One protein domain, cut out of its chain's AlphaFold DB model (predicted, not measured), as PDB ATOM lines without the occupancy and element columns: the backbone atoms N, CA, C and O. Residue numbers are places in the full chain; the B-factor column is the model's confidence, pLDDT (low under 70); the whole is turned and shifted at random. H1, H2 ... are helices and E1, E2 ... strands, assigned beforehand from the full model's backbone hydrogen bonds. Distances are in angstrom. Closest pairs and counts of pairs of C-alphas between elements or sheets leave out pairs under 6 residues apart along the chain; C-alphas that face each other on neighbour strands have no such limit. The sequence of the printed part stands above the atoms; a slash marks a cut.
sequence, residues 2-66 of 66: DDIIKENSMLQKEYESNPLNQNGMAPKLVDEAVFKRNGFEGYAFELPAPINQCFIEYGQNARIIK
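This is residues 2 to 66 of the 66 residues of an uncharacterized protein of Streptococcus sanguinis (UniProt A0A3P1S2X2). A small ribbon of two antiparallel strands, E1 beside E2, has the short helix H3 in the loop between them, while residues 52 to 66, mostly H4, stick out as a long arm. The printed part has 65 residues, with H1, H2, E1, H3, E2 and H4 in chain order. It is mostly helix and loose, with radius of gyration of the C-alphas 14.0 A and spans of 43 by 32 by 18 A.

Find C-alpha 28 at (-19.425, 20.113, -31.786), where E1, residues 28 to 31, begins; E2 is residues 44 to 46. H4, residues 49 to 64, runs 22.3 A to (-13.648, 49.685, -30.787). H1 is residues 2 to 8, H2 12 to 15, H3 33 to 37.

Look at N 28 and O 46, 2.9 A apart, within hydrogen-bond range across E1 and E2. The closest C-alphas of H2 and E1, Gln 12 and Val 30, are 5.8 A apart. H1 and E1 are near each other, with 6 pairs of C-alphas within 10 A. H4 touches no helix. H1, H3 and H4 have every O i to N i+4 pair within hydrogen-bond range; H2 is too short for one.

The C-alphas farthest apart, Ser 17 and Lys 66, are 44.1 A apart. The printed part has no cut, H2 to E1 is a long link, and pLDDT is under 70 at residues 2 and 64 to 66.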
ATOM      1  N   ASP A   2      -6.394  24.975 -32.943       67.81
ATOM      2  CA  ASP A   2      -7.063  23.945 -33.750       67.81
ATOM      3  C   ASP A   2      -6.872  22.520 -33.231       67.81
ATOM      4  O   ASP A   2      -7.856  21.797 -33.128       67.81
ATOM      5  N   ASP A   3      -5.660  22.133 -32.822       75.56
ATOM      6  CA  ASP A   3      -5.424  20.768 -32.327       75.56
ATOM      7  C   ASP A   3      -6.214  20.464 -31.045       75.56
ATOM      8  O   ASP A   3      -6.860  19.428 -30.952       75.56
ATOM      9  N   ILE A   4      -6.279  21.413 -30.102       76.31
ATOM     10  CA  ILE A   4      -7.042  21.262 -28.849       76.31
ATOM     11  C   ILE A   4      -8.545  21.167 -29.133       76.31
ATOM     12  O   ILE A   4      -9.238  20.349 -28.528       76.31
ATOM     13  N   ILE A   5      -9.060  21.993 -30.051       77.88
ATOM     14  CA  ILE A   5     -10.475  21.947 -30.446       77.88
ATOM     15  C   ILE A   5     -10.772  20.610 -31.117       77.88
ATOM     16  O   ILE A   5     -11.774  19.988 -30.792       77.88
ATOM     17  N   LYS A   6      -9.889  20.141 -31.999       75.81
ATOM     18  CA  LYS A   6     -10.050  18.882 -32.725       75.81
ATOM     19  C   LYS A   6     -10.016  17.671 -31.794       75.81
ATOM     20  O   LYS A   6     -10.902  16.827 -31.890       75.81
ATOM     21  N   GLU A   7      -9.061  17.614 -30.870       80.69
ATOM     22  CA  GLU A   7      -8.914  16.526 -29.889       80.69
ATOM     23  C   GLU A   7     -10.106  16.411 -28.936       80.69
ATOM     24  O   GLU A   7     -10.457  15.310 -28.521       80.69
ATOM     25  N   ASN A   8     -10.741  17.538 -28.607       81.44
ATOM     26  CA  ASN A   8     -11.882  17.578 -27.691       81.44
ATOM     27  C   ASN A   8     -13.229  17.696 -28.420       81.44
ATOM     28  O   ASN A   8     -14.272  17.770 -27.769       81.44
ATOM     29  N   SER A   9     -13.222  17.738 -29.756       83.00
ATOM     30  CA  SER A   9     -14.445  17.845 -30.544       83.00
ATOM     31  C   SER A   9     -15.188  16.521 -30.605       83.00
ATOM     32  O   SER A   9     -14.593  15.445 -30.649       83.00
ATOM     33  N   MET A  10     -16.511  16.609 -30.655       85.12
ATOM     34  CA  MET A  10     -17.370  15.449 -30.845       85.12
ATOM     35  C   MET A  10     -18.218  15.590 -32.093       85.12
ATOM     36  O   MET A  10     -18.666  16.681 -32.455       85.12
ATOM     37  N   LEU A  11     -18.493  14.452 -32.722       84.88
ATOM     38  CA  LEU A  11     -19.414  14.380 -33.842       84.88
ATOM     39  C   LEU A  11     -20.819  14.781 -33.390       84.88
ATOM     40  O   LEU A  11     -21.292  14.331 -32.347       84.88
ATOM     41  N   GLN A  12     -21.528  15.548 -34.220       82.31
ATOM     42  CA  GLN A  12     -22.911  15.960 -33.954       82.31
ATOM     43  C   GLN A  12     -23.822  14.792 -33.535       82.31
ATOM     44  O   GLN A  12     -24.634  14.944 -32.628       82.31
ATOM     45  N   LYS A  13     -23.657  13.615 -34.154       82.56
ATOM     46  CA  LYS A  13     -24.446  12.403 -33.862       82.56
ATOM     47  C   LYS A  13     -24.260  11.868 -32.431       82.56
ATOM     48  O   LYS A  13     -25.137  11.191 -31.912       82.56
ATOM     49  N   GLU A  14     -23.109  12.139 -31.820       83.06
ATOM     50  CA  GLU A  14     -22.740  11.693 -30.471       83.06
ATOM     51  C   GLU A  14     -22.927  12.811 -29.441       83.06
ATOM     52  O   GLU A  14     -22.798  12.578 -28.245       83.06
ATOM     53  N   TYR A  15     -23.257  14.026 -29.879       83.75
ATOM     54  CA  TYR A  15     -23.241  15.198 -29.016       83.75
ATOM     55  C   TYR A  15     -24.253  15.100 -27.866       83.75
ATOM     56  O   TYR A  15     -23.905  15.339 -26.716       83.75
ATOM     57  N   GLU A  16     -25.497  14.698 -28.128       80.88
ATOM     58  CA  GLU A  16     -26.536  14.630 -27.084       80.88
ATOM     59  C   GLU A  16     -26.413  13.403 -26.169       80.88
ATOM     60  O   GLU A  16     -26.862  13.436 -25.026       80.88
ATOM     61  N   SER A  17     -25.812  12.319 -26.659       82.81
ATOM     62  CA  SER A  17     -25.781  11.023 -25.973       82.81
ATOM     63  C   SER A  17     -24.456  10.725 -25.274       82.81
ATOM     64  O   SER A  17     -24.414   9.833 -24.424       82.81
ATOM     65  N   ASN A  18     -23.376  11.443 -25.600       79.81
ATOM     66  CA  ASN A  18     -22.060  11.174 -25.038       79.81
ATOM     67  C   ASN A  18     -21.923  11.783 -23.626       79.81
ATOM     68  O   ASN A  18     -21.940  13.010 -23.483       79.81
ATOM     69  N   PRO A  19     -21.722  10.966 -22.573       79.81
ATOM     70  CA  PRO A  19     -21.541  11.457 -21.204       79.81
ATOM     71  C   PRO A  19     -20.295  12.344 -21.033       79.81
ATOM     72  O   PRO A  19     -20.208  13.103 -20.069       79.81
ATOM     73  N   LEU A  20     -19.350  12.302 -21.978       80.44
ATOM     74  CA  LEU A  20     -18.176  13.177 -22.016       80.44
ATOM     75  C   LEU A  20     -18.492  14.596 -22.515       80.44
ATOM     76  O   LEU A  20     -17.619  15.457 -22.447       80.44
ATOM     77  N   ASN A  21     -19.728  14.885 -22.946       81.19
ATOM     78  CA  ASN A  21     -20.128  16.235 -23.360       81.19
ATOM     79  C   ASN A  21     -20.242  17.241 -22.210       81.19
ATOM     80  O   ASN A  21     -20.490  18.415 -22.464       81.19
ATOM     81  N   GLN A  22     -20.103  16.816 -20.947       80.50
ATOM     82  CA  GLN A  22     -20.098  17.715 -19.783       80.50
ATOM     83  C   GLN A  22     -21.204  18.795 -19.846       80.50
ATOM     84  O   GLN A  22     -20.951  19.970 -19.602       80.50
ATOM     85  N   ASN A  23     -22.431  18.400 -20.210       80.19
ATOM     86  CA  ASN A  23     -23.582  19.286 -20.441       80.19
ATOM     87  C   ASN A  23     -23.464  20.261 -21.636       80.19
ATOM     88  O   ASN A  23     -23.917  21.400 -21.549       80.19
ATOM     89  N   GLY A  24     -22.907  19.827 -22.768       79.44
ATOM     90  CA  GLY A  24     -22.836  20.644 -23.989       79.44
ATOM     91  C   GLY A  24     -21.627  21.575 -24.036       79.44
ATOM     92  O   GLY A  24     -21.686  22.625 -24.676       79.44
ATOM     93  N   MET A  25     -20.562  21.210 -23.325       84.12
ATOM     94  CA  MET A  25     -19.345  22.007 -23.179       84.12
ATOM     95  C   MET A  25     -18.221  21.554 -24.115       84.12
ATOM     96  O   MET A  25     -17.205  22.241 -24.213       84.12
ATOM     97  N   ALA A  26     -18.382  20.429 -24.815       86.31
ATOM     98  CA  ALA A  26     -17.437  20.024 -25.848       86.31
ATOM     99  C   ALA A  26     -17.685  20.814 -27.149       86.31
ATOM    100  O   ALA A  26     -18.826  21.141 -27.465       86.31
ATOM    101  N   PRO A  27     -16.656  21.109 -27.956       86.75
ATOM    102  CA  PRO A  27     -16.855  21.569 -29.325       86.75
ATOM    103  C   PRO A  27     -17.632  20.538 -30.153       86.75
ATOM    104  O   PRO A  27     -17.301  19.350 -30.162       86.75
ATOM    105  N   LYS A  28     -18.646  20.979 -30.894       87.88
ATOM    106  CA  LYS A  28     -19.425  20.113 -31.786       87.88
ATOM    107  C   LYS A  28     -18.909  20.245 -33.208       87.88
ATOM    108  O   LYS A  28     -18.963  21.331 -33.774       87.88
ATOM    109  N   LEU A  29     -18.462  19.155 -33.816       85.81
ATOM    110  CA  LEU A  29     -18.153  19.117 -35.241       85.81
ATOM    111  C   LEU A  29     -19.468  19.022 -36.026       85.81
ATOM    112  O   LEU A  29     -20.178  18.016 -35.944       85.81
ATOM    113  N   VAL A  30     -19.809  20.101 -36.729       82.50
ATOM    114  CA  VAL A  30     -21.105  20.278 -37.402       82.50
ATOM    115  C   VAL A  30     -21.047  19.789 -38.841       82.50
ATOM    116  O   VAL A  30     -21.994  19.183 -39.330       82.50
ATOM    117  N   ASP A  31     -19.932  20.043 -39.529       76.62
ATOM    118  CA  ASP A  31     -19.765  19.622 -40.915       76.62
ATOM    119  C   ASP A  31     -18.285  19.609 -41.330       76.62
ATOM    120  O   ASP A  31     -17.608  20.641 -41.362       76.62
ATOM    121  N   GLU A  32     -17.785  18.429 -41.692       70.06
ATOM    122  CA  GLU A  32     -16.434  18.246 -42.239       70.06
ATOM    123  C   GLU A  32     -16.332  18.649 -43.718       70.06
ATOM    124  O   GLU A  32     -15.247  18.918 -44.231       70.06
ATOM    125  N   ALA A  33     -17.457  18.697 -44.431       77.62
ATOM    126  CA  ALA A  33     -17.509  18.944 -45.863       77.62
ATOM    127  C   ALA A  33     -17.823  20.403 -46.214       77.62
ATOM    128  O   ALA A  33     -17.658  20.775 -47.376       77.62
ATOM    129  N   VAL A  34     -18.282  21.242 -45.276       79.56
ATOM    130  CA  VAL A  34     -18.682  22.630 -45.585       79.56
ATOM    131  C   VAL A  34     -17.520  23.438 -46.159       79.56
ATOM    132  O   VAL A  34     -17.687  24.106 -47.175       79.56
ATOM    133  N   PHE A  35     -16.326  23.327 -45.575       76.81
ATOM    134  CA  PHE A  35     -15.143  24.036 -46.067       76.81
ATOM    135  C   PHE A  35     -14.679  23.456 -47.402       76.81
ATOM    136  O   PHE A  35     -14.513  24.200 -48.369       76.81
ATOM    137  N   LYS A  36     -14.626  22.122 -47.508       78.88
ATOM    138  CA  LYS A  36     -14.250  21.419 -48.742       78.88
ATOM    139  C   LYS A  36     -15.158  21.776 -49.924       78.88
ATOM    140  O   LYS A  36     -14.672  21.971 -51.033       78.88
ATOM    141  N   ARG A  37     -16.470  21.907 -49.694       81.62
ATOM    142  CA  ARG A  37     -17.456  22.324 -50.710       81.62
ATOM    143  C   ARG A  37     -17.248  23.756 -51.201       81.62
ATOM    144  O   ARG A  37     -17.624  24.057 -52.326       81.62
ATOM    145  N   ASN A  38     -16.644  24.614 -50.383       82.31
ATOM    146  CA  ASN A  38     -16.351  26.006 -50.719       82.31
ATOM    147  C   ASN A  38     -14.889  26.224 -51.159       82.31
ATOM    148  O   ASN A  38     -14.472  27.366 -51.320       82.31
ATOM    149  N   GLY A  39     -14.109  25.153 -51.367       82.44
ATOM    150  CA  GLY A  39     -12.708  25.244 -51.794       82.44
ATOM    151  C   GLY A  39     -11.739  25.689 -50.695       82.44
ATOM    152  O   GLY A  39     -10.627  26.108 -51.002       82.44
ATOM    153  N   PHE A  40     -12.149  25.598 -49.430       80.00
ATOM    154  CA  PHE A  40     -11.322  25.921 -48.272       80.00
ATOM    155  C   PHE A  40     -10.881  24.648 -47.544       80.00
ATOM    156  O   PHE A  40     -11.616  23.661 -47.477       80.00
ATOM    157  N   GLU A  41      -9.687  24.682 -46.960       79.25
ATOM    158  CA  GLU A  41      -9.238  23.672 -46.003       79.25
ATOM    159  C   GLU A  41      -9.735  24.061 -44.606       79.25
ATOM    160  O   GLU A  41      -9.553  25.198 -44.177       79.25
ATOM    161  N   GLY A  42     -10.409  23.142 -43.909       77.38
ATOM    162  CA  GLY A  42     -10.915  23.403 -42.561       77.38
ATOM    163  C   GLY A  42     -12.089  22.520 -42.149       77.38
ATOM    164  O   GLY A  42     -12.576  21.695 -42.921       77.38
ATOM    165  N   TYR A  43     -12.549  22.733 -40.918       79.44
ATOM    166  CA  TYR A  43     -13.664  22.024 -40.293       79.44
ATOM    167  C   TYR A  43     -14.614  23.027 -39.637       79.44
ATOM    168  O   TYR A  43     -14.169  24.027 -39.072       79.44
ATOM    169  N   ALA A  44     -15.922  22.771 -39.704       82.31
ATOM    170  CA  ALA A  44     -16.918  23.617 -39.053       82.31
ATOM    171  C   ALA A  44     -17.234  23.100 -37.653       82.31
ATOM    172  O   ALA A  44     -17.810  22.020 -37.500       82.31
ATOM    173  N   PHE A  45     -16.899  23.904 -36.647       85.06
ATOM    174  CA  PHE A  45     -17.205  23.622 -35.252       85.06
ATOM    175  C   PHE A  45     -18.221  24.619 -34.696       85.06
ATOM    176  O   PHE A  45     -18.145  25.819 -34.952       85.06
ATOM    177  N   GLU A  46     -19.128  24.121 -33.868       85.44
ATOM    178  CA  GLU A  46     -19.893  24.918 -32.919       85.44
ATOM    179  C   GLU A  46     -19.163  24.892 -31.575       85.44
ATOM    180  O   GLU A  46     -18.896  23.827 -31.015       85.44
ATOM    181  N   LEU A  47     -18.822  26.075 -31.071       85.12
ATOM    182  CA  LEU A  47     -18.125  26.233 -29.801       85.12
ATOM    183  C   LEU A  47     -19.126  26.495 -28.666       85.12
ATOM    184  O   LEU A  47     -20.121  27.196 -28.876       85.12
ATOM    185  N   PRO A  48     -18.852  25.991 -27.451       85.12
ATOM    186  CA  PRO A  48     -19.704  26.221 -26.292       85.12
ATOM    187  C   PRO A  48     -19.753  27.707 -25.909       85.12
ATOM    188  O   PRO A  48     -18.824  28.478 -26.183       85.12
ATOM    189  N   ALA A  49     -20.837  28.098 -25.234       82.62
ATOM    190  CA  ALA A  49     -21.171  29.495 -24.949       82.62
ATOM    191  C   ALA A  49     -20.026  30.325 -24.328       82.62
ATOM    192  O   ALA A  49     -19.817  31.432 -24.821       82.62
ATOM    193  N   PRO A  50     -19.231  29.836 -23.351       82.19
ATOM    194  CA  PRO A  50     -18.163  30.651 -22.765       82.19
ATOM    195  C   PRO A  50     -17.064  31.025 -23.768       82.19
ATOM    196  O   PRO A  50     -16.584  32.156 -23.779       82.19
ATOM    197  N   ILE A  51     -16.689  30.091 -24.646       81.94
ATOM    198  CA  ILE A  51     -15.664  30.328 -25.670       81.94
ATOM    199  C   ILE A  51     -16.226  31.255 -26.749       81.94
ATOM    200  O   ILE A  51     -15.571  32.212 -27.160       81.94
ATOM    201  N   ASN A  52     -17.461  30.997 -27.180       82.69
ATOM    202  CA  ASN A  52     -18.120  31.791 -28.209       82.69
ATOM    203  C   ASN A  52     -18.321  33.252 -27.755       82.69
ATOM    204  O   ASN A  52     -18.007  34.182 -28.494       82.69
ATOM    205  N   GLN A  53     -18.753  33.466 -26.507       85.12
ATOM    206  CA  GLN A  53     -18.873  34.800 -25.908       85.12
ATOM    207  C   GLN A  53     -17.526  35.520 -25.834       85.12
ATOM    208  O   GLN A  53     -17.450  36.677 -26.235       85.12
ATOM    209  N   CYS A  54     -16.460  34.830 -25.420       84.06
ATOM    210  CA  CYS A  54     -15.119  35.411 -25.376       84.06
ATOM    211  C   CYS A  54     -14.663  35.915 -26.759       84.06
ATOM    212  O   CYS A  54     -14.144  37.025 -26.873       84.06
ATOM    213  N   PHE A  55     -14.913  35.153 -27.831       83.81
ATOM    214  CA  PHE A  55     -14.604  35.594 -29.196       83.81
ATOM    215  C   PHE A  55     -15.460  36.777 -29.657       83.81
ATOM    216  O   PHE A  55     -14.941  37.690 -30.306       83.81
ATOM    217  N   ILE A  56     -16.753  36.783 -29.323       84.88
ATOM    218  CA  ILE A  56     -17.658  37.897 -29.638       84.88
ATOM    219  C   ILE A  56     -17.180  39.174 -28.939       84.88
ATOM    220  O   ILE A  56     -17.035  40.207 -29.596       84.88
ATOM    221  N   GLU A  57     -16.889  39.103 -27.640       87.56
ATOM    222  CA  GLU A  57     -16.374  40.224 -26.849       87.56
ATOM    223  C   GLU A  57     -15.032  40.720 -27.389       87.56
ATOM    224  O   GLU A  57     -14.847  41.923 -27.585       87.56
ATOM    225  N   TYR A  58     -14.106  39.808 -27.704       85.81
ATOM    226  CA  TYR A  58     -12.827  40.163 -28.315       85.81
ATOM    227  C   TYR A  58     -13.021  40.906 -29.641       85.81
ATOM    228  O   TYR A  58     -12.423  41.960 -29.850       85.81
ATOM    229  N   GLY A  59     -13.886  40.399 -30.525       85.44
ATOM    230  CA  GLY A  59     -14.181  41.035 -31.808       85.44
ATOM    231  C   GLY A  59     -14.825  42.415 -31.654       85.44
ATOM    232  O   GLY A  59     -14.472  43.346 -32.382       85.44
ATOM    233  N   GLN A  60     -15.727  42.576 -30.684       86.31
ATOM    234  CA  GLN A  60     -16.322  43.872 -30.348       86.31
ATOM    235  C   GLN A  60     -15.261  44.857 -29.844       86.31
ATOM    236  O   GLN A  60     -15.177  45.970 -30.362       86.31
ATOM    237  N   ASN A  61     -14.402  44.435 -28.915       85.31
ATOM    238  CA  ASN A  61     -13.330  45.265 -28.365       85.31
ATOM    239  C   ASN A  61     -12.287  45.643 -29.428       85.31
ATOM    240  O   ASN A  61     -11.904  46.806 -29.529       85.31
ATOM    241  N   ALA A  62     -11.880  44.702 -30.283       79.19
ATOM    242  CA  ALA A  62     -10.960  44.969 -31.388       79.19
ATOM    243  C   ALA A  62     -11.541  45.967 -32.406       79.19
ATOM    244  O   ALA A  62     -10.806  46.768 -32.980       79.19
ATOM    245  N   ARG A  63     -12.864  45.954 -32.617       73.19
ATOM    246  CA  ARG A  63     -13.559  46.919 -33.483       73.19
ATOM    247  C   ARG A  63     -13.641  48.317 -32.862       73.19
ATOM    248  O   ARG A  63     -13.732  49.285 -33.610       73.19
ATOM    249  N   ILE A  64     -13.636  48.416 -31.532       66.00
ATOM    250  CA  ILE A  64     -13.648  49.685 -30.787       66.00
ATOM    251  C   ILE A  64     -12.258  50.347 -30.795       66.00
ATOM    252  O   ILE A  64     -12.180  51.571 -30.817       66.00
ATOM    253  N   ILE A  65     -11.167  49.572 -30.836       60.59
ATOM    254  CA  ILE A  65      -9.776  50.075 -30.884       60.59
ATOM    255  C   ILE A  65      -9.344  50.385 -32.339       60.59
ATOM    256  O   ILE A  65      -8.231  50.062 -32.750       60.59
ATOM    257  N   LYS A  66     -10.230  50.962 -33.157       50.69
ATOM    258  CA  LYS A  66      -9.955  51.261 -34.572       50.69
ATOM    259  C   LYS A  66      -9.994  52.751 -34.874       50.69
ATOM    260  O   LYS A  66     -10.931  53.418 -34.389       50.69
TER     261      LYS A  66